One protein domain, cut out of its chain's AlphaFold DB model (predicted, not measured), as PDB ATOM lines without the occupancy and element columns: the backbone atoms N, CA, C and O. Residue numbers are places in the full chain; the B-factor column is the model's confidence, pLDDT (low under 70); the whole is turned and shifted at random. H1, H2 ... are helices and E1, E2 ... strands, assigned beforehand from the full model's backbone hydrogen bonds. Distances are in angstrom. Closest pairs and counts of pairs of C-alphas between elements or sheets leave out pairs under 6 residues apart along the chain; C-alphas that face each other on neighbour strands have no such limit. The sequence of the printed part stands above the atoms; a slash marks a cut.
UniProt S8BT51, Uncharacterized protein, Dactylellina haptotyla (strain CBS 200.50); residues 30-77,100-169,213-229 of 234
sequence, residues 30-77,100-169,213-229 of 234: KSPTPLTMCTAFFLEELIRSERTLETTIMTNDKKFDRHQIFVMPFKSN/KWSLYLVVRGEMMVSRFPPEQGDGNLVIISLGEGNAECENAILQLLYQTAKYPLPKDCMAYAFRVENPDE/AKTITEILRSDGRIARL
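This is residues 30 to 77, 100 to 169 and 213 to 229 of the 234 residues of an uncharacterized protein of Dactylellina haptotyla (strain CBS 200.50) (UniProt S8BT51). A twisted sheet of six strands forms a slab, with the long helix H4 packed slantwise over one face and H5 crossing the opposite face. The small helices H1 and H2 pack beside H4, while the unnamed loop of residues 109 to 124 joins E3 to E4. The printed part has 135 residues, with five named helices and six named strands in the order E1 H1 H2 H3 E2 E3 E4 H4 E5 H5 E6; the class is mixed, helices and strands. The mixed sheet runs E1, E2, E3, E4, E5, E6, with E1 and E2 parallel, E4 and E5 parallel and the other neighbours antiparallel. The whole is compact and rounded, with a radius of gyration of the C-alphas of 14.0 A and spans of 35 by 34 by 32 A.

Edge strand E1, residues 35 to 37, is parallel to E2, residues 69 to 75, at 17 degrees, with N 71 and O 36 2.9 A apart. Between them in the chain are H1, residues 43 to 48, H2, residues 53 to 60, and H3, residues 62 to 66; E1, these helices and E2 form a strand-helix-strand unit, two parallel neighbour strands joined through helices. H1, H2 and H3 each only graze the sheet. Residues 41 to 42 pair in parallel with residues 74 to 75 of E2. E3, residues 101 to 108, is antiparallel to E2 at 161 degrees, with N 74 and O 102 2.8 A apart. E3 and E4, residues 125 to 130, form a hairpin, at 163 degrees, with N 128 and O 105 2.8 A apart. E4, H4, residues 135 to 148, and parallel E5, residues 159 to 164, form a second such unit with a right-handed crossover; N 127 and O 160 are 2.8 A apart. H4 is on the sheet at a height of 10.2 A, over E4 and only just over E5, on which 3 of its C-alphas fall; it is only just slantwise to the strands, at 32 degrees to E4 on the local plane. H2 touches H4 at a steep tilt of 51 degrees, the same way, with the closest C-alphas, those of Thr 59 and Thr 148, 6.2 A apart. H1 only just touches H4, with 3 pairs of C-alphas within 8 A, the closest being Ile 47 and Ala 140 at 6.4 A. H5, residues 213 to 221, lies on the opposite face from H4 at a height of 10.0 A and runs across the strands, at 72 degrees to E4 on the local plane. Edge strand E6, residues 224 to 228, is antiparallel to E5 at 162 degrees, with N 161 and O 227 2.8 A apart. In H1, H2 and H5 every O i to N i+4 pair is within hydrogen-bond range; H4 has 9 of 10, and H3 has 0 of 1 but 2 of 2 O i to N i+3 pairs.

E1 begins at C-alpha 35, (122.952, 102.748, 121.336), and spans 6.4 A. H1 spans 8.9 A, H2 10.4 A and H3 8.0 A. E2 measures 19.4 A, E3 23.5 A and E4 16.4 A. H4 begins at C-alpha 135, (135.746, 105.792, 140.839), and spans 18.5 A. E5 measures 16.4 A and H5 12.4 A. E6 spans 13.2 A and ends at C-alpha 228, (131.451, 96.008, 142.829).

The C-alphas of Asn 77 and Gln 120, the two farthest apart, are 40.5 A apart. Residues 78 to 99 are not printed, with 7.8 A between C-alphas 77 and 100; residues 170 to 212 are not printed, with 18.5 A between C-alphas 169 and 213. The link from E3 to E4 is long, with 16 residues. The mean pLDDT of the printed part is 75.0, and 45 residues are under 70: 39 to 58, 61 to 68, 76 to 77 and 109 to 123.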
ATOM      1  N   LYS A  30     123.552 101.817 111.559       79.00
ATOM      2  CA  LYS A  30     122.201 101.446 112.030       79.00
ATOM      3  C   LYS A  30     122.214 100.225 112.960       79.00
ATOM      4  O   LYS A  30     121.604  99.203 112.656       79.00
ATOM      5  N   SER A  31     122.926 100.355 114.080       77.81
ATOM      6  CA  SER A  31     123.150  99.256 115.024       77.81
ATOM      7  C   SER A  31     121.879  98.445 115.337       77.81
ATOM      8  O   SER A  31     120.829  99.041 115.610       77.81
ATOM      9  N   PRO A  32     121.978  97.101 115.390       74.69
ATOM     10  CA  PRO A  32     120.869  96.235 115.789       74.69
ATOM     11  C   PRO A  32     120.472  96.417 117.264       74.69
ATOM     12  O   PRO A  32     119.331  96.141 117.634       74.69
ATOM     13  N   THR A  33     121.392  96.897 118.107       74.38
ATOM     14  CA  THR A  33     121.143  97.206 119.521       74.38
ATOM     15  C   THR A  33     120.970  98.715 119.700       74.38
ATOM     16  O   THR A  33     121.797  99.475 119.180       74.38
ATOM     17  N   PRO A  34     119.953  99.185 120.449       75.06
ATOM     18  CA  PRO A  34     119.812 100.599 120.780       75.06
ATOM     19  C   PRO A  34     121.066 101.147 121.485       75.06
ATOM     20  O   PRO A  34     121.362 100.794 122.625       75.06
ATOM     21  N   LEU A  35     121.798 102.027 120.797       77.75
ATOM     22  CA  LEU A  35     122.952 102.748 121.336       77.75
ATOM     23  C   LEU A  35     122.649 104.239 121.449       77.75
ATOM     24  O   LEU A  35     122.200 104.889 120.489       77.75
ATOM     25  N   THR A  36     122.981 104.788 122.609       76.88
ATOM     26  CA  THR A  36     123.022 106.231 122.833       76.88
ATOM     27  C   THR A  36     124.478 106.642 122.980       76.88
ATOM     28  O   THR A  36     125.210 106.090 123.795       76.88
ATOM     29  N   MET A  37     124.898 107.600 122.159       74.56
ATOM     30  CA  MET A  37     126.245 108.160 122.203       74.56
ATOM     31  C   MET A  37     126.154 109.575 122.737       74.56
ATOM     32  O   MET A  37     125.346 110.362 122.239       74.56
ATOM     33  N   CYS A  38     126.976 109.871 123.732       71.38
ATOM     34  CA  CYS A  38     127.133 111.219 124.244       71.38
ATOM     35  C   CYS A  38     127.940 112.075 123.290       71.38
ATOM     36  O   CYS A  38     128.846 111.587 122.605       71.38
ATOM     37  N   THR A  39     127.671 113.376 123.325       66.50
ATOM     38  CA  THR A  39     128.708 114.340 122.970       66.50
ATOM     39  C   THR A  39     129.904 114.158 123.904       66.50
ATOM     40  O   THR A  39     129.752 113.805 125.073       66.50
ATOM     41  N   ALA A  40     131.111 114.336 123.372       62.12
ATOM     42  CA  ALA A  40     132.308 114.302 124.201       62.12
ATOM     43  C   ALA A  40     132.234 115.405 125.267       62.12
ATOM     44  O   ALA A  40     131.925 116.550 124.929       62.12
ATOM     45  N   PHE A  41     132.544 115.069 126.517       65.25
ATOM     46  CA  PHE A  41     132.477 115.996 127.650       65.25
ATOM     47  C   PHE A  41     133.775 115.999 128.462       65.25
ATOM     48  O   PHE A  41     134.533 115.023 128.471       65.25
ATOM     49  N   PHE A  42     134.004 117.096 129.186       64.19
ATOM     50  CA  PHE A  42     134.972 117.111 130.276       64.19
ATOM     51  C   PHE A  42     134.360 116.441 131.500       64.19
ATOM     52  O   PHE A  42     133.210 116.690 131.861       64.19
ATOM     53  N   LEU A  43     135.141 115.592 132.156       58.56
ATOM     54  CA  LEU A  43     134.686 114.773 133.277       58.56
ATOM     55  C   LEU A  43     134.072 115.612 134.415       58.56
ATOM     56  O   LEU A  43     133.038 115.260 134.976       58.56
ATOM     57  N   GLU A  44     134.665 116.774 134.682       59.97
ATOM     58  CA  GLU A  44     134.206 117.747 135.677       59.97
ATOM     59  C   GLU A  44     132.868 118.402 135.310       59.97
ATOM     60  O   GLU A  44     132.070 118.710 136.198       59.97
ATOM     61  N   GLU A  45     132.599 118.602 134.016       61.94
ATOM     62  CA  GLU A  45     131.324 119.146 133.542       61.94
ATOM     63  C   GLU A  45     130.199 118.135 133.749       61.94
ATOM     64  O   GLU A  45     129.108 118.532 134.146       61.94
ATOM     65  N   LEU A  46     130.450 116.833 133.558       61.03
ATOM     66  CA  LEU A  46     129.442 115.806 133.838       61.03
ATOM     67  C   LEU A  46     129.141 115.704 135.340       61.03
ATOM     68  O   LEU A  46     127.976 115.632 135.715       61.03
ATOM     69  N   ILE A  47     130.172 115.747 136.192       60.47
ATOM     70  CA  ILE A  47     130.009 115.687 137.657       60.47
ATOM     71  C   ILE A  47     129.199 116.885 138.176       60.47
ATOM     72  O   ILE A  47     128.437 116.753 139.131       60.47
ATOM     73  N   ARG A  48     129.368 118.062 137.564       61.38
ATOM     74  CA  ARG A  48     128.756 119.318 138.031       61.38
ATOM     75  C   ARG A  48     127.466 119.692 137.306       61.38
ATOM     76  O   ARG A  48     126.775 120.604 137.758       61.38
ATOM     77  N   SER A  49     127.150 119.065 136.176       58.38
ATOM     78  CA  SER A  49     126.007 119.480 135.368       58.38
ATOM     79  C   SER A  49     124.712 118.835 135.834       58.38
ATOM     80  O   SER A  49     124.490 117.635 135.692       58.38
ATOM     81  N   GLU A  50     123.794 119.679 136.296       54.62
ATOM     82  CA  GLU A  50     122.422 119.282 136.602       54.62
ATOM     83  C   GLU A  50     121.592 119.000 135.331       54.62
ATOM     84  O   GLU A  50     120.570 118.317 135.411       54.62
ATOM     85  N   ARG A  51     121.987 119.524 134.150       58.19
ATOM     86  CA  ARG A  51     121.226 119.403 132.884       58.19
ATOM     87  C   ARG A  51     122.105 119.459 131.622       58.19
ATOM     88  O   ARG A  51     122.542 120.527 131.203       58.19
ATOM     89  N   THR A  52     122.232 118.324 130.937       64.06
ATOM     90  CA  THR A  52     122.693 118.181 129.545       64.06
ATOM     91  C   THR A  52     121.683 117.345 128.745       64.06
ATOM     92  O   THR A  52     120.746 116.766 129.310       64.06
ATOM     93  N   LEU A  53     121.829 117.285 127.417       64.12
ATOM     94  CA  LEU A  53     121.000 116.403 126.583       64.12
ATOM     95  C   LEU A  53     121.220 114.934 126.980       64.12
ATOM     96  O   LEU A  53     120.273 114.158 127.070       64.12
ATOM     97  N   GLU A  54     122.466 114.583 127.273       67.00
ATOM     98  CA  GLU A  54     122.926 113.269 127.701       67.00
ATOM     99  C   GLU A  54     122.314 112.876 129.043       67.00
ATOM    100  O   GLU A  54     121.693 111.815 129.135       67.00
ATOM    101  N   THR A  55     122.391 113.750 130.056       65.50
ATOM    102  CA  THR A  55     121.745 113.485 131.348       65.50
ATOM    103  C   THR A  55     120.229 113.439 131.197       65.50
ATOM    104  O   THR A  55     119.588 112.618 131.841       65.50
ATOM    105  N   THR A  56     119.633 114.217 130.288       67.31
ATOM    106  CA  THR A  56     118.192 114.134 129.982       67.31
ATOM    107  C   THR A  56     117.810 112.777 129.395       67.31
ATOM    108  O   THR A  56     116.785 112.222 129.794       67.31
ATOM    109  N   ILE A  57     118.610 112.231 128.472       67.44
ATOM    110  CA  ILE A  57     118.365 110.907 127.886       67.44
ATOM    111  C   ILE A  57     118.521 109.826 128.957       67.44
ATOM    112  O   ILE A  57     117.597 109.038 129.144       67.44
ATOM    113  N   MET A  58     119.629 109.834 129.707       68.94
ATOM    114  CA  MET A  58     119.865 108.868 130.789       68.94
ATOM    115  C   MET A  58     118.763 108.903 131.849       68.94
ATOM    116  O   MET A  58     118.332 107.858 132.324       68.94
ATOM    117  N   THR A  59     118.284 110.095 132.216       70.38
ATOM    118  CA  THR A  59     117.312 110.246 133.305       70.38
ATOM    119  C   THR A  59     115.864 110.055 132.867       70.38
ATOM    120  O   THR A  59     115.036 109.731 133.708       70.38
ATOM    121  N   ASN A  60     115.503 110.232 131.592       70.31
ATOM    122  CA  ASN A  60     114.095 110.181 131.166       70.31
ATOM    123  C   ASN A  60     113.741 109.016 130.235       70.31
ATOM    124  O   ASN A  60     112.547 108.790 130.003       70.31
ATOM    125  N   ASP A  61     114.715 108.282 129.691       69.00
ATOM    126  CA  ASP A  61     114.434 107.213 128.734       69.00
ATOM    127  C   ASP A  61     114.008 105.909 129.431       69.00
ATOM    128  O   ASP A  61     114.810 105.195 130.027       69.00
ATOM    129  N   LYS A  62     112.726 105.546 129.277       66.00
ATOM    130  CA  LYS A  62     112.174 104.248 129.717       66.00
ATOM    131  C   LYS A  62     112.939 103.055 129.144       66.00
ATOM    132  O   LYS A  62     112.863 101.964 129.698       66.00
ATOM    133  N   LYS A  63     113.600 103.220 127.995       58.91
ATOM    134  CA  LYS A  63     114.304 102.138 127.299       58.91
ATOM    135  C   LYS A  63     115.664 101.816 127.906       58.91
ATOM    136  O   LYS A  63     116.178 100.743 127.594       58.91
ATOM    137  N   PHE A  64     116.207 102.655 128.794       59.81
ATOM    138  CA  PHE A  64     117.384 102.271 129.582       59.81
ATOM    139  C   PHE A  64     117.097 101.020 130.430       59.81
ATOM    140  O   PHE A  64     117.987 100.224 130.726       59.81
ATOM    141  N   ASP A  65     115.812 100.769 130.708       57.44
ATOM    142  CA  ASP A  65     115.357  99.570 131.390       57.44
ATOM    143  C   ASP A  65     115.519  98.266 130.560       57.44
ATOM    144  O   ASP A  65     115.340  97.163 131.065       57.44
ATOM    145  N   ARG A  66     115.808  98.349 129.252       56.66
ATOM    146  CA  ARG A  66     115.650  97.210 128.328       56.66
ATOM    147  C   ARG A  66     116.757  97.081 127.280       56.66
ATOM    148  O   ARG A  66     116.435  96.809 126.129       56.66
ATOM    149  N   HIS A  67     118.029  97.159 127.671       56.06
ATOM    150  CA  HIS A  67     119.209  96.928 126.808       56.06
ATOM    151  C   HIS A  67     119.643  98.156 125.995       56.06
ATOM    152  O   HIS A  67     119.528  98.197 124.768       56.06
ATOM    153  N   GLN A  68     120.171  99.164 126.685       67.56
ATOM    154  CA  GLN A  68     120.889 100.261 126.044       67.56
ATOM    155  C   GLN A  68     122.374 100.171 126.371       67.56
ATOM    156  O   GLN A  68     122.753  99.920 127.514       67.56
ATOM    157  N   ILE A  69     123.204 100.388 125.354       74.44
ATOM    158  CA  ILE A  69     124.619 100.684 125.554       74.44
ATOM    159  C   ILE A  69     124.758 102.201 125.508       74.44
ATOM    160  O   ILE A  69     124.375 102.845 124.522       74.44
ATOM    161  N   PHE A  70     125.297 102.762 126.583       80.31
ATOM    162  CA  PHE A  70     125.626 104.174 126.660       80.31
ATOM    163  C   PHE A  70     127.116 104.360 126.412       80.31
ATOM    164  O   PHE A  70     127.934 103.757 127.103       80.31
ATOM    165  N   VAL A  71     127.464 105.177 125.423       80.94
ATOM    166  CA  VAL A  71     128.851 105.430 125.020       80.94
ATOM    167  C   VAL A  71     129.216 106.860 125.393       80.94
ATOM    168  O   VAL A  71     128.597 107.809 124.909       80.94
ATOM    169  N   MET A  72     130.225 107.008 126.246       79.50
ATOM    170  CA  MET A  72     130.656 108.275 126.835       79.50
ATOM    171  C   MET A  72     132.145 108.511 126.576       79.50
ATOM    172  O   MET A  72     132.976 108.113 127.397       79.50
ATOM    173  N   PRO A  73     132.508 109.122 125.436       77.69
ATOM    174  CA  PRO A  73     133.869 109.593 125.243       77.69
ATOM    175  C   PRO A  73     134.116 110.767 126.192       77.69
ATOM    176  O   PRO A  73     133.366 111.744 126.190       77.69
ATOM    177  N   PHE A  74     135.170 110.676 126.990       75.00
ATOM    178  CA  PHE A  74     135.577 111.738 127.896       75.00
ATOM    179  C   PHE A  74     137.052 112.059 127.717       75.00
ATOM    180  O   PHE A  74     137.862 111.224 127.306       75.00
ATOM    181  N   LYS A  75     137.382 113.304 128.029       72.00
ATOM    182  CA  LYS A  75     138.743 113.815 128.020       72.00
ATOM    183  C   LYS A  75     139.138 114.108 129.464       72.00
ATOM    184  O   LYS A  75     138.431 114.864 130.138       72.00
ATOM    185  N   SER A  76     140.207 113.484 129.956       66.25
ATOM    186  CA  SER A  76     140.770 113.844 131.258       66.25
ATOM    187  C   SER A  76     141.637 115.093 131.099       66.25
ATOM    188  O   SER A  76     142.463 115.174 130.189       66.25
ATOM    189  N   ASN A  77     141.431 116.071 131.982       57.25
ATOM    190  CA  ASN A  77     142.382 117.157 132.187       57.25
ATOM    191  C   ASN A  77     143.289 116.724 133.340       57.25
ATOM    192  O   ASN A  77     143.046 117.071 134.494       57.25
ATOM    193  N   LYS A 100     144.503 112.923 127.556       72.88
ATOM    194  CA  LYS A 100     144.149 111.585 127.086       72.88
ATOM    195  C   LYS A 100     142.647 111.460 126.883       72.88
ATOM    196  O   LYS A 100     141.835 111.966 127.659       72.88
ATOM    197  N   TRP A 101     142.284 110.770 125.807       79.69
ATOM    198  CA  TRP A 101     140.906 110.376 125.563       79.69
ATOM    199  C   TRP A 101     140.645 109.030 126.211       79.69
ATOM    200  O   TRP A 101     141.484 108.134 126.202       79.69
ATOM    201  N   SER A 102     139.475 108.902 126.804       83.19
ATOM    202  CA  SER A 102     139.031 107.680 127.446       83.19
ATOM    203  C   SER A 102     137.549 107.476 127.155       83.19
ATOM    204  O   SER A 102     136.837 108.392 126.733       83.19
ATOM    205  N   LEU A 103     137.078 106.247 127.325       87.56
ATOM    206  CA  LEU A 103     135.732 105.850 126.940       87.56
ATOM    207  C   LEU A 103     135.072 105.085 128.079       87.56
ATOM    208  O   LEU A 103     135.567 104.035 128.489       87.56
ATOM    209  N   TYR A 104     133.933 105.588 128.552       88.00
ATOM    210  CA  TYR A 104     133.029 104.797 129.377       88.00
ATOM    211  C   TYR A 104     131.952 104.147 128.515       88.00
ATOM    212  O   TYR A 104     131.328 104.803 127.676       88.00
ATOM    213  N   LEU A 105     131.709 102.863 128.759       89.56
ATOM    214  CA  LEU A 105     130.599 102.112 128.186       89.56
ATOM    215  C   LEU A 105     129.713 101.618 129.325       89.56
ATOM    216  O   LEU A 105     130.169 100.847 130.164       89.56
ATOM    217  N   VAL A 106     128.451 102.038 129.356       87.31
ATOM    218  CA  VAL A 106     127.470 101.511 130.314       87.31
ATOM    219  C   VAL A 106     126.625 100.470 129.608       87.31
ATOM    220  O   VAL A 106     125.969 100.781 128.614       87.31
ATOM    221  N   VAL A 107     126.659  99.239 130.108       85.81
ATOM    222  CA  VAL A 107     126.018  98.075 129.493       85.81
ATOM    223  C   VAL A 107     125.068  97.425 130.491       85.81
ATOM    224  O   VAL A 107     125.427  97.228 131.652       85.81
ATOM    225  N   ARG A 108     123.866  97.060 130.027       77.62
ATOM    226  CA  ARG A 108     122.876  96.302 130.802       77.62
ATOM    227  C   ARG A 108     122.244  95.175 129.977       77.62
ATOM    228  O   ARG A 108     121.869  95.396 128.825       77.62
ATOM    229  N   GLY A 109     122.046  94.017 130.609       65.50
ATOM    230  CA  GLY A 109     121.195  92.927 130.116       65.50
ATOM    231  C   GLY A 109     121.776  91.528 130.338       65.50
ATOM    232  O   GLY A 109     122.915  91.387 130.774       65.50
ATOM    233  N   GLU A 110     121.003  90.488 129.994       53.62
ATOM    234  CA  GLU A 110     121.460  89.077 129.980       53.62
ATOM    235  C   GLU A 110     122.620  88.845 129.010       53.62
ATOM    236  O   GLU A 110     123.381  87.878 129.124       53.62
ATOM    237  N   MET A 111     122.769  89.745 128.037       52.84
ATOM    238  CA  MET A 111     123.894  89.732 127.132       52.84
ATOM    239  C   MET A 111     125.188  90.028 127.899       52.84
ATOM    240  O   MET A 111     125.631  91.164 128.018       52.84
ATOM    241  N   MET A 112     125.850  88.921 128.238       54.78
ATOM    242  CA  MET A 112     127.301  88.755 128.168       54.78
ATOM    243  C   MET A 112     128.079  89.121 129.418       54.78
ATOM    244  O   MET A 112     129.095  89.811 129.340       54.78
ATOM    245  N   VAL A 113     127.704  88.536 130.556       52.47
ATOM    246  CA  VAL A 113     128.654  88.471 131.662       52.47
ATOM    247  C   VAL A 113     128.607  87.186 132.459       52.47
ATOM    248  O   VAL A 113     128.083  87.119 133.557       52.47
ATOM    249  N   SER A 114     129.275  86.163 131.922       55.28
ATOM    250  CA  SER A 114     129.745  85.030 132.726       55.28
ATOM    251  C   SER A 114     130.803  85.446 133.757       55.28
ATOM    252  O   SER A 114     131.033  84.726 134.722       55.28
ATOM    253  N   ARG A 115     131.463  86.599 133.549       67.00
ATOM    254  CA  ARG A 115     132.522  87.134 134.420       67.00
ATOM    255  C   ARG A 115     131.986  87.843 135.671       67.00
ATOM    256  O   ARG A 115     132.746  88.028 136.616       67.00
ATOM    257  N   PHE A 116     130.703  88.210 135.696       68.81
ATOM    258  CA  PHE A 116     130.037  88.728 136.891       68.81
ATOM    259  C   PHE A 116     129.033  87.684 137.383       68.81
ATOM    260  O   PHE A 116     128.366  87.063 136.557       68.81
ATOM    261  N   PRO A 117     128.925  87.452 138.699       57.91
ATOM    262  CA  PRO A 117     128.017  86.443 139.226       57.91
ATOM    263  C   PRO A 117     126.569  86.767 138.801       57.91
ATOM    264  O   PRO A 117     126.117  87.896 139.026       57.91
ATOM    265  N   PRO A 118     125.853  85.829 138.149       52.25
ATOM    266  CA  PRO A 118     124.442  86.009 137.842       52.25
ATOM    267  C   PRO A 118     123.605  85.746 139.100       52.25
ATOM    268  O   PRO A 118     123.770  84.713 139.748       52.25
ATOM    269  N   GLU A 119     122.675  86.642 139.416       53.59
ATOM    270  CA  GLU A 119     121.545  86.339 140.302       53.59
ATOM    271  C   GLU A 119     120.233  86.458 139.518       53.59
ATOM    272  O   GLU A 119     120.185  87.070 138.452       53.59
ATOM    273  N   GLN A 120     119.187  85.786 140.005       48.81
ATOM    274  CA  GLN A 120     117.881  85.672 139.350       48.81
ATOM    275  C   GLN A 120     117.244  87.060 139.141       48.81
ATOM    276  O   GLN A 120     116.669  87.611 140.071       48.81
ATOM    277  N   GLY A 121     117.333  87.614 137.929       51.91
ATOM    278  CA  GLY A 121     116.754  88.916 137.586       51.91
ATOM    279  C   GLY A 121     117.347  89.529 136.313       51.91
ATOM    280  O   GLY A 121     118.320  89.012 135.764       51.91
ATOM    281  N   ASP A 122     116.740  90.625 135.844       55.97
ATOM    282  CA  ASP A 122     117.004  91.334 134.578       55.97
ATOM    283  C   ASP A 122     118.411  91.985 134.487       55.97
ATOM    284  O   ASP A 122     118.529  93.210 134.390       55.97
ATOM    285  N   GLY A 123     119.470  91.165 134.479       66.75
ATOM    286  CA  GLY A 123     120.849  91.488 134.084       66.75
ATOM    287  C   GLY A 123     121.619  92.474 134.979       66.75
ATOM    288  O   GLY A 123     121.098  93.477 135.452       66.75
ATOM    289  N   ASN A 124     122.922  92.236 135.148       77.38
ATOM    290  CA  ASN A 124     123.820  93.163 135.848       77.38
ATOM    291  C   ASN A 124     124.063  94.449 135.026       77.38
ATOM    292  O   ASN A 124     124.084  94.413 133.791       77.38
ATOM    293  N   LEU A 125     124.307  95.570 135.712       84.44
ATOM    294  CA  LEU A 125     124.840  96.802 135.125       84.44
ATOM    295  C   LEU A 125     126.370  96.769 135.178       84.44
ATOM    296  O   LEU A 125     126.960  96.527 136.231       84.44
ATOM    297  N   VAL A 126     127.023  97.065 134.058       88.12
ATOM    298  CA  VAL A 126     128.485  97.141 133.985       88.12
ATOM    299  C   VAL A 126     128.894  98.486 133.405       88.12
ATOM    300  O   VAL A 126     128.484  98.837 132.299       88.12
ATOM    301  N   ILE A 127     129.719  99.223 134.143       90.12
ATOM    302  CA  ILE A 127     130.394 100.436 133.683       90.12
ATOM    303  C   ILE A 127     131.819 100.039 133.303       90.12
ATOM    304  O   ILE A 127     132.642  99.731 134.162       90.12
ATOM    305  N   ILE A 128     132.102 100.001 132.007       92.12
ATOM    306  CA  ILE A 128     133.411  99.645 131.462       92.12
ATOM    307  C   ILE A 128     134.205 100.924 131.211       92.12
ATOM    308  O   ILE A 128     133.686 101.819 130.548       92.12
ATOM    309  N   SER A 129     135.455 100.999 131.672       91.75
ATOM    310  CA  SER A 129     136.380 102.088 131.335       91.75
ATOM    311  C   SER A 129     137.510 101.597 130.428       91.75
ATOM    312  O   SER A 129     138.265 100.691 130.795       91.75
ATOM    313  N   LEU A 130     137.666 102.242 129.275       89.88
ATOM    314  CA  LEU A 130     138.834 102.122 128.403       89.88
ATOM    315  C   LEU A 130     139.651 103.411 128.519       89.88
ATOM    316  O   LEU A 130     139.185 104.471 128.102       89.88
ATOM    317  N   GLY A 131     140.838 103.326 129.119       86.00
ATOM    318  CA  GLY A 131     141.668 104.487 129.457       86.00
ATOM    319  C   GLY A 131     141.643 104.810 130.955       86.00
ATOM    320  O   GLY A 131     141.624 103.906 131.790       86.00
ATOM    321  N   GLU A 132     141.666 106.094 131.304       78.69
ATOM    322  CA  GLU A 132     141.780 106.581 132.686       78.69
ATOM    323  C   GLU A 132     140.445 106.477 133.447       78.69
ATOM    324  O   GLU A 132     139.679 107.430 133.539       78.69
ATOM    325  N   GLY A 133     140.143 105.305 134.010       73.75
ATOM    326  CA  GLY A 133     138.966 105.112 134.867       73.75
ATOM    327  C   GLY A 133     139.071 105.841 136.218       73.75
ATOM    328  O   GLY A 133     140.105 105.781 136.884       73.75
ATOM    329  N   ASN A 134     137.983 106.475 136.663       77.81
ATOM    330  CA  ASN A 134     137.864 107.177 137.945       77.81
ATOM    331  C   ASN A 134     136.616 106.688 138.704       77.81
ATOM    332  O   ASN A 134     135.498 106.751 138.193       77.81
ATOM    333  N   ALA A 135     136.816 106.252 139.953       82.88
ATOM    334  CA  ALA A 135     135.746 105.792 140.839       82.88
ATOM    335  C   ALA A 135     134.667 106.859 141.078       82.88
ATOM    336  O   ALA A 135     133.487 106.530 141.148       82.88
ATOM    337  N   GLU A 136     135.046 108.136 141.178       79.62
ATOM    338  CA  GLU A 136     134.096 109.242 141.354       79.62
ATOM    339  C   GLU A 136     133.135 109.345 140.168       79.62
ATOM    340  O   GLU A 136     131.943 109.588 140.341       79.62
ATOM    341  N   CYS A 137     133.632 109.097 138.959       78.81
ATOM    342  CA  CYS A 137     132.855 109.208 137.730       78.81
ATOM    343  C   CYS A 137     131.958 107.999 137.523       78.81
ATOM    344  O   CYS A 137     130.789 108.157 137.181       78.81
ATOM    345  N   GLU A 138     132.479 106.802 137.792       85.12
ATOM    346  CA  GLU A 138     131.688 105.572 137.844       85.12
ATOM    347  C   GLU A 138     130.528 105.716 138.843       85.12
ATOM    348  O   GLU A 138     129.386 105.387 138.516       85.12
ATOM    349  N   ASN A 139     130.790 106.299 140.018       82.81
ATOM    350  CA  ASN A 139     129.770 106.582 141.027       82.81
ATOM    351  C   ASN A 139     128.778 107.668 140.589       82.81
ATOM    352  O   ASN A 139     127.581 107.513 140.820       82.81
ATOM    353  N   ALA A 140     129.229 108.740 139.932       78.44
ATOM    354  CA  ALA A 140     128.341 109.782 139.411       78.44
ATOM    355  C   ALA A 140     127.389 109.228 138.334       78.44
ATOM    356  O   ALA A 140     126.182 109.468 138.382       78.44
ATOM    357  N   ILE A 141     127.911 108.415 137.407       81.12
ATOM    358  CA  ILE A 141     127.106 107.687 136.414       81.12
ATOM    359  C   ILE A 141     126.081 106.800 137.128       81.12
ATOM    360  O   ILE A 141     124.902 106.809 136.774       81.12
ATOM    361  N   LEU A 142     126.505 106.064 138.159       84.62
ATOM    362  CA  LEU A 142     125.620 105.196 138.930       84.62
ATOM    363  C   LEU A 142     124.499 105.976 139.637       84.62
ATOM    364  O   LEU A 142     123.338 105.576 139.565       84.62
ATOM    365  N   GLN A 143     124.815 107.104 140.278       79.88
ATOM    366  CA  GLN A 143     123.830 107.965 140.945       79.88
ATOM    367  C   GLN A 143     122.779 108.499 139.966       79.88
ATOM    368  O   GLN A 143     121.580 108.419 140.251       79.88
ATOM    369  N   LEU A 144     123.206 108.956 138.784       77.62
ATOM    370  CA  LEU A 144     122.291 109.422 137.738       77.62
ATOM    371  C   LEU A 144     121.297 108.331 137.311       77.62
ATOM    372  O   LEU A 144     120.124 108.627 137.084       77.62
ATOM    373  N   LEU A 145     121.747 107.074 137.237       78.19
ATOM    374  CA  LEU A 145     120.936 105.935 136.792       78.19
ATOM    375  C   LEU A 145     119.998 105.371 137.874       78.19
ATOM    376  O   LEU A 145     118.903 104.913 137.544       78.19
ATOM    377  N   TYR A 146     120.398 105.392 139.149       76.19
ATOM    378  CA  TYR A 146     119.603 104.812 140.246       76.19
ATOM    379  C   TYR A 146     118.715 105.815 140.983       76.19
ATOM    380  O   TYR A 146     117.643 105.435 141.451       76.19
ATOM    381  N   GLN A 147     119.148 107.068 141.128       74.12
ATOM    382  CA  GLN A 147     118.459 108.045 141.979       74.12
ATOM    383  C   GLN A 147     117.790 109.155 141.174       74.12
ATOM    384  O   GLN A 147     116.653 109.523 141.456       74.12
ATOM    385  N   THR A 148     118.485 109.699 140.174       74.25
ATOM    386  CA  THR A 148     117.993 110.865 139.424       74.25
ATOM    387  C   THR A 148     117.055 110.476 138.282       74.25
ATOM    388  O   THR A 148     116.218 111.277 137.864       74.25
ATOM    389  N   ALA A 149     117.176 109.254 137.761       75.00
ATOM    390  CA  ALA A 149     116.351 108.798 136.657       75.00
ATOM    391  C   ALA A 149     114.862 108.723 137.038       75.00
ATOM    392  O   ALA A 149     114.466 108.133 138.038       75.00
ATOM    393  N   LYS A 150     114.014 109.268 136.163       75.88
ATOM    394  CA  LYS A 150     112.551 109.159 136.186       75.88
ATOM    395  C   LYS A 150     112.076 107.704 136.149       75.88
ATOM    396  O   LYS A 150     111.005 107.396 136.667       75.88
ATOM    397  N   TYR A 151     112.855 106.834 135.509       76.12
ATOM    398  CA  TYR A 151     112.655 105.388 135.460       76.12
ATOM    399  C   TYR A 151     113.915 104.717 136.022       76.12
ATOM    400  O   TYR A 151     114.779 104.319 135.241       76.12
ATOM    401  N   PRO A 152     114.068 104.683 137.357       74.38
ATOM    402  CA  PRO A 152     115.289 104.198 137.985       74.38
ATOM    403  C   PRO A 152     115.454 102.693 137.772       74.38
ATOM    404  O   PRO A 152     114.468 101.960 137.644       74.38
ATOM    405  N   LEU A 153     116.710 102.236 137.765       75.56
ATOM    406  CA  LEU A 153     117.017 100.808 137.717       75.56
ATOM    407  C   LEU A 153     116.414 100.058 138.925       75.56
ATOM    408  O   LEU A 153     116.315 100.629 140.018       75.56
ATOM    409  N   PRO A 154     116.041  98.773 138.758       73.56
ATOM    410  CA  PRO A 154     115.580  97.936 139.862       73.56
ATOM    411  C   PRO A 154     116.593  97.891 141.015       73.56
ATOM    412  O   PRO A 154     117.804  97.884 140.794       73.56
ATOM    413  N   LYS A 155     116.111  97.855 142.262       71.50
ATOM    414  CA  LYS A 155     116.970  97.909 143.467       71.50
ATOM    415  C   LYS A 155     117.866  96.678 143.639       71.50
ATOM    416  O   LYS A 155     118.881  96.750 144.321       71.50
ATOM    417  N   ASP A 156     117.454  95.565 143.057       72.69
ATOM    418  CA  ASP A 156     118.149  94.284 142.988       72.69
ATOM    419  C   ASP A 156     119.154  94.207 141.827       72.69
ATOM    420  O   ASP A 156     119.978  93.297 141.794       72.69
ATOM    421  N   CYS A 157     119.152  95.185 140.913       77.25
ATOM    422  CA  CYS A 157     120.168  95.284 139.874       77.25
ATOM    423  C   CYS A 157     121.532  95.575 140.517       77.25
ATOM    424  O   CYS A 157     121.721  96.610 141.167       77.25
ATOM    425  N   MET A 158     122.489  94.666 140.330       80.00
ATOM    426  CA  MET A 158     123.865  94.840 140.792       80.00
ATOM    427  C   MET A 158     124.675  95.633 139.772       80.00
ATOM    428  O   MET A 158     124.562  95.408 138.567       80.00
ATOM    429  N   ALA A 159     125.539  96.518 140.267       85.75
ATOM    430  CA  ALA A 159     126.410  97.340 139.442       85.75
ATOM    431  C   ALA A 159     127.890  97.008 139.660       85.75
ATOM    432  O   ALA A 159     128.358  96.860 140.795       85.75
ATOM    433  N   TYR A 160     128.637  96.929 138.561       88.31
ATOM    434  CA  TYR A 160     130.071  96.661 138.554       88.31
ATOM    435  C   TYR A 160     130.807  97.707 137.721       88.31
ATOM    436  O   TYR A 160     130.345  98.089 136.648       88.31
ATOM    437  N   ALA A 161     131.982  98.118 138.184       90.56
ATOM    438  CA  ALA A 161     132.976  98.792 137.365       90.56
ATOM    439  C   ALA A 161     133.973  97.761 136.828       90.56
ATOM    440  O   ALA A 161     134.482  96.920 137.579       90.56
ATOM    441  N   PHE A 162     134.258  97.836 135.531       92.06
ATOM    442  CA  PHE A 162     135.282  97.040 134.868       92.06
ATOM    443  C   PHE A 162     136.297  97.957 134.194       92.06
ATOM    444  O   PHE A 162     135.994  98.611 133.196       92.06
ATOM    445  N   ARG A 163     137.512  97.995 134.735       92.44
ATOM    446  CA  ARG A 163     138.594  98.830 134.208       92.44
ATOM    447  C   ARG A 163     139.576  97.964 133.448       92.44
ATOM    448  O   ARG A 163     140.206  97.101 134.056       92.44
ATOM    449  N   VAL A 164     139.701  98.185 132.146       92.25
ATOM    450  CA  VAL A 164     140.661  97.448 131.317       92.25
ATOM    451  C   VAL A 164     142.079  97.877 131.684       92.25
ATOM    452  O   VAL A 164     142.369  99.070 131.711       92.25
ATOM    453  N   GLU A 165     142.961  96.916 131.972       89.50
ATOM    454  CA  GLU A 165     144.339  97.214 132.393       89.50
ATOM    455  C   GLU A 165     145.225  97.652 131.221       89.50
ATOM    456  O   GLU A 165     146.061  98.536 131.391       89.50
ATOM    457  N   ASN A 166     145.010  97.084 130.030       88.00
ATOM    458  CA  ASN A 166     145.735  97.448 128.813       88.00
ATOM    459  C   ASN A 166     144.770  97.846 127.674       88.00
ATOM    460  O   ASN A 166     144.488  97.040 126.781       88.00
ATOM    461  N   PRO A 167     144.216  99.072 127.696       89.00
ATOM    462  CA  PRO A 167     143.238  99.505 126.701       89.00
ATOM    463  C   PRO A 167     143.848  99.700 125.304       89.00
ATOM    464  O   PRO A 167     143.116  99.631 124.317       89.00
ATOM    465  N   ASP A 168     145.167  99.891 125.191       87.62
ATOM    466  CA  ASP A 168     145.835 100.133 123.906       87.62
ATOM    467  C   ASP A 168     145.697  98.953 122.938       87.62
ATOM    468  O   ASP A 168     145.466  99.159 121.750       87.62
ATOM    469  N   GLU A 169     145.737  97.712 123.428       87.94
ATOM    470  CA  GLU A 169     145.523  96.538 122.574       87.94
ATOM    471  C   GLU A 169     144.116  96.488 121.975       87.94
ATOM    472  O   GLU A 169     143.933  96.017 120.851       87.94
ATOM    473  N   ALA A 213     127.435  93.325 120.401       84.06
ATOM    474  CA  ALA A 213     127.573  92.127 121.221       84.06
ATOM    475  C   ALA A 213     129.008  91.563 121.199       84.06
ATOM    476  O   ALA A 213     129.629  91.262 122.220       84.06
ATOM    477  N   LYS A 214     129.571  91.441 120.000       87.62
ATOM    478  CA  LYS A 214     130.918  90.908 119.818       87.62
ATOM    479  C   LYS A 214     131.963  91.830 120.445       87.62
ATOM    480  O   LYS A 214     132.809  91.348 121.188       87.62
ATOM    481  N   THR A 215     131.839  93.136 120.212       90.88
ATOM    482  CA  THR A 215     132.781  94.145 120.717       90.88
ATOM    483  C   THR A 215     132.774  94.203 122.244       90.88
ATOM    484  O   THR A 215     133.827  94.132 122.867       90.88
ATOM    485  N   ILE A 216     131.596  94.234 122.882       88.69
ATOM    486  CA  ILE A 216     131.513  94.208 124.352       88.69
ATOM    487  C   ILE A 216     132.069  92.896 124.925       88.69
ATOM    488  O   ILE A 216     132.809  92.932 125.905       88.69
ATOM    489  N   THR A 217     131.776  91.742 124.310       87.19
ATOM    490  CA  THR A 217     132.349  90.456 124.753       87.19
ATOM    491  C   THR A 217     133.869  90.457 124.674       87.19
ATOM    492  O   THR A 217     134.534  89.962 125.581       87.19
ATOM    493  N   GLU A 218     134.429  90.978 123.585       90.25
ATOM    494  CA  GLU A 218     135.872  91.093 123.400       90.25
ATOM    495  C   GLU A 218     136.505  91.973 124.479       90.25
ATOM    496  O   GLU A 218     137.467  91.547 125.120       90.25
ATOM    497  N   ILE A 219     135.918  93.146 124.745       91.62
ATOM    498  CA  ILE A 219     136.385  94.046 125.802       91.62
ATOM    499  C   ILE A 219     136.342  93.344 127.164       91.62
ATOM    500  O   ILE A 219     137.332  93.346 127.889       91.62
ATOM    501  N   LEU A 220     135.243  92.670 127.502       88.12
ATOM    502  CA  LEU A 220     135.088  91.980 128.789       88.12
ATOM    503  C   LEU A 220     135.985  90.739 128.948       88.12
ATOM    504  O   LEU A 220     136.167  90.263 130.072       88.12
ATOM    505  N   ARG A 221     136.548  90.208 127.855       88.75
ATOM    506  CA  ARG A 221     137.549  89.124 127.876       88.75
ATOM    507  C   ARG A 221     138.975  89.616 128.112       88.75
ATOM    508  O   ARG A 221     139.824  88.787 128.417       88.75
ATOM    509  N   SER A 222     139.238  90.915 127.967       90.12
ATOM    510  CA  SER A 222     140.560  91.491 128.237       90.12
ATOM    511  C   SER A 222     140.923  91.445 129.723       90.12
ATOM    512  O   SER A 222     140.056  91.281 130.590       90.12
ATOM    513  N   ASP A 223     142.206  91.607 130.031       89.88
ATOM    514  CA  ASP A 223     142.648  91.782 131.410       89.88
ATOM    515  C   ASP A 223     142.107  93.097 131.975       89.88
ATOM    516  O   ASP A 223     142.142  94.155 131.341       89.88
ATOM    517  N   GLY A 224     141.543  93.018 133.176       89.12
ATOM    518  CA  GLY A 224     140.826  94.135 133.760       89.12
ATOM    519  C   GLY A 224     140.486  93.920 135.224       89.12
ATOM    520  O   GLY A 224     140.285  92.790 135.685       89.12
ATOM    521  N   ARG A 225     140.395  95.032 135.950       89.50
ATOM    522  CA  ARG A 225     140.017  95.075 137.362       89.50
ATOM    523  C   ARG A 225     138.514  95.201 137.492       89.50
ATOM    524  O   ARG A 225     137.888  96.012 136.814       89.50
ATOM    525  N   ILE A 226     137.957  94.415 138.402       88.88
ATOM    526  CA  ILE A 226     136.531  94.405 138.705       88.88
ATOM    527  C   ILE A 226     136.336  94.986 140.096       88.88
ATOM    528  O   ILE A 226     136.936  94.504 141.057       88.88
ATOM    529  N   ALA A 227     135.464  95.982 140.205       88.38
ATOM    530  CA  ALA A 227     134.981  96.487 141.480       88.38
ATOM    531  C   ALA A 227     133.455  96.418 141.500       88.38
ATOM    532  O   ALA A 227     132.790  96.846 140.558       88.38
ATOM    533  N   ARG A 228     132.886  95.874 142.577       88.00
ATOM    534  CA  ARG A 228     131.451  96.008 142.829       88.00
ATOM    535  C   ARG A 228     131.189  97.438 143.285       88.00
ATOM    536  O   ARG A 228     131.869  97.914 144.192       88.00
ATOM    537  N   LEU A 229     130.221  98.096 142.663       86.94
ATOM    538  CA  LEU A 229     129.818  99.440 143.046       86.94
ATOM    539  C   LEU A 229     128.721  99.367 144.106       86.94
ATOM    540  O   LEU A 229     127.860  98.483 144.075       86.94
TER     541      LEU A 229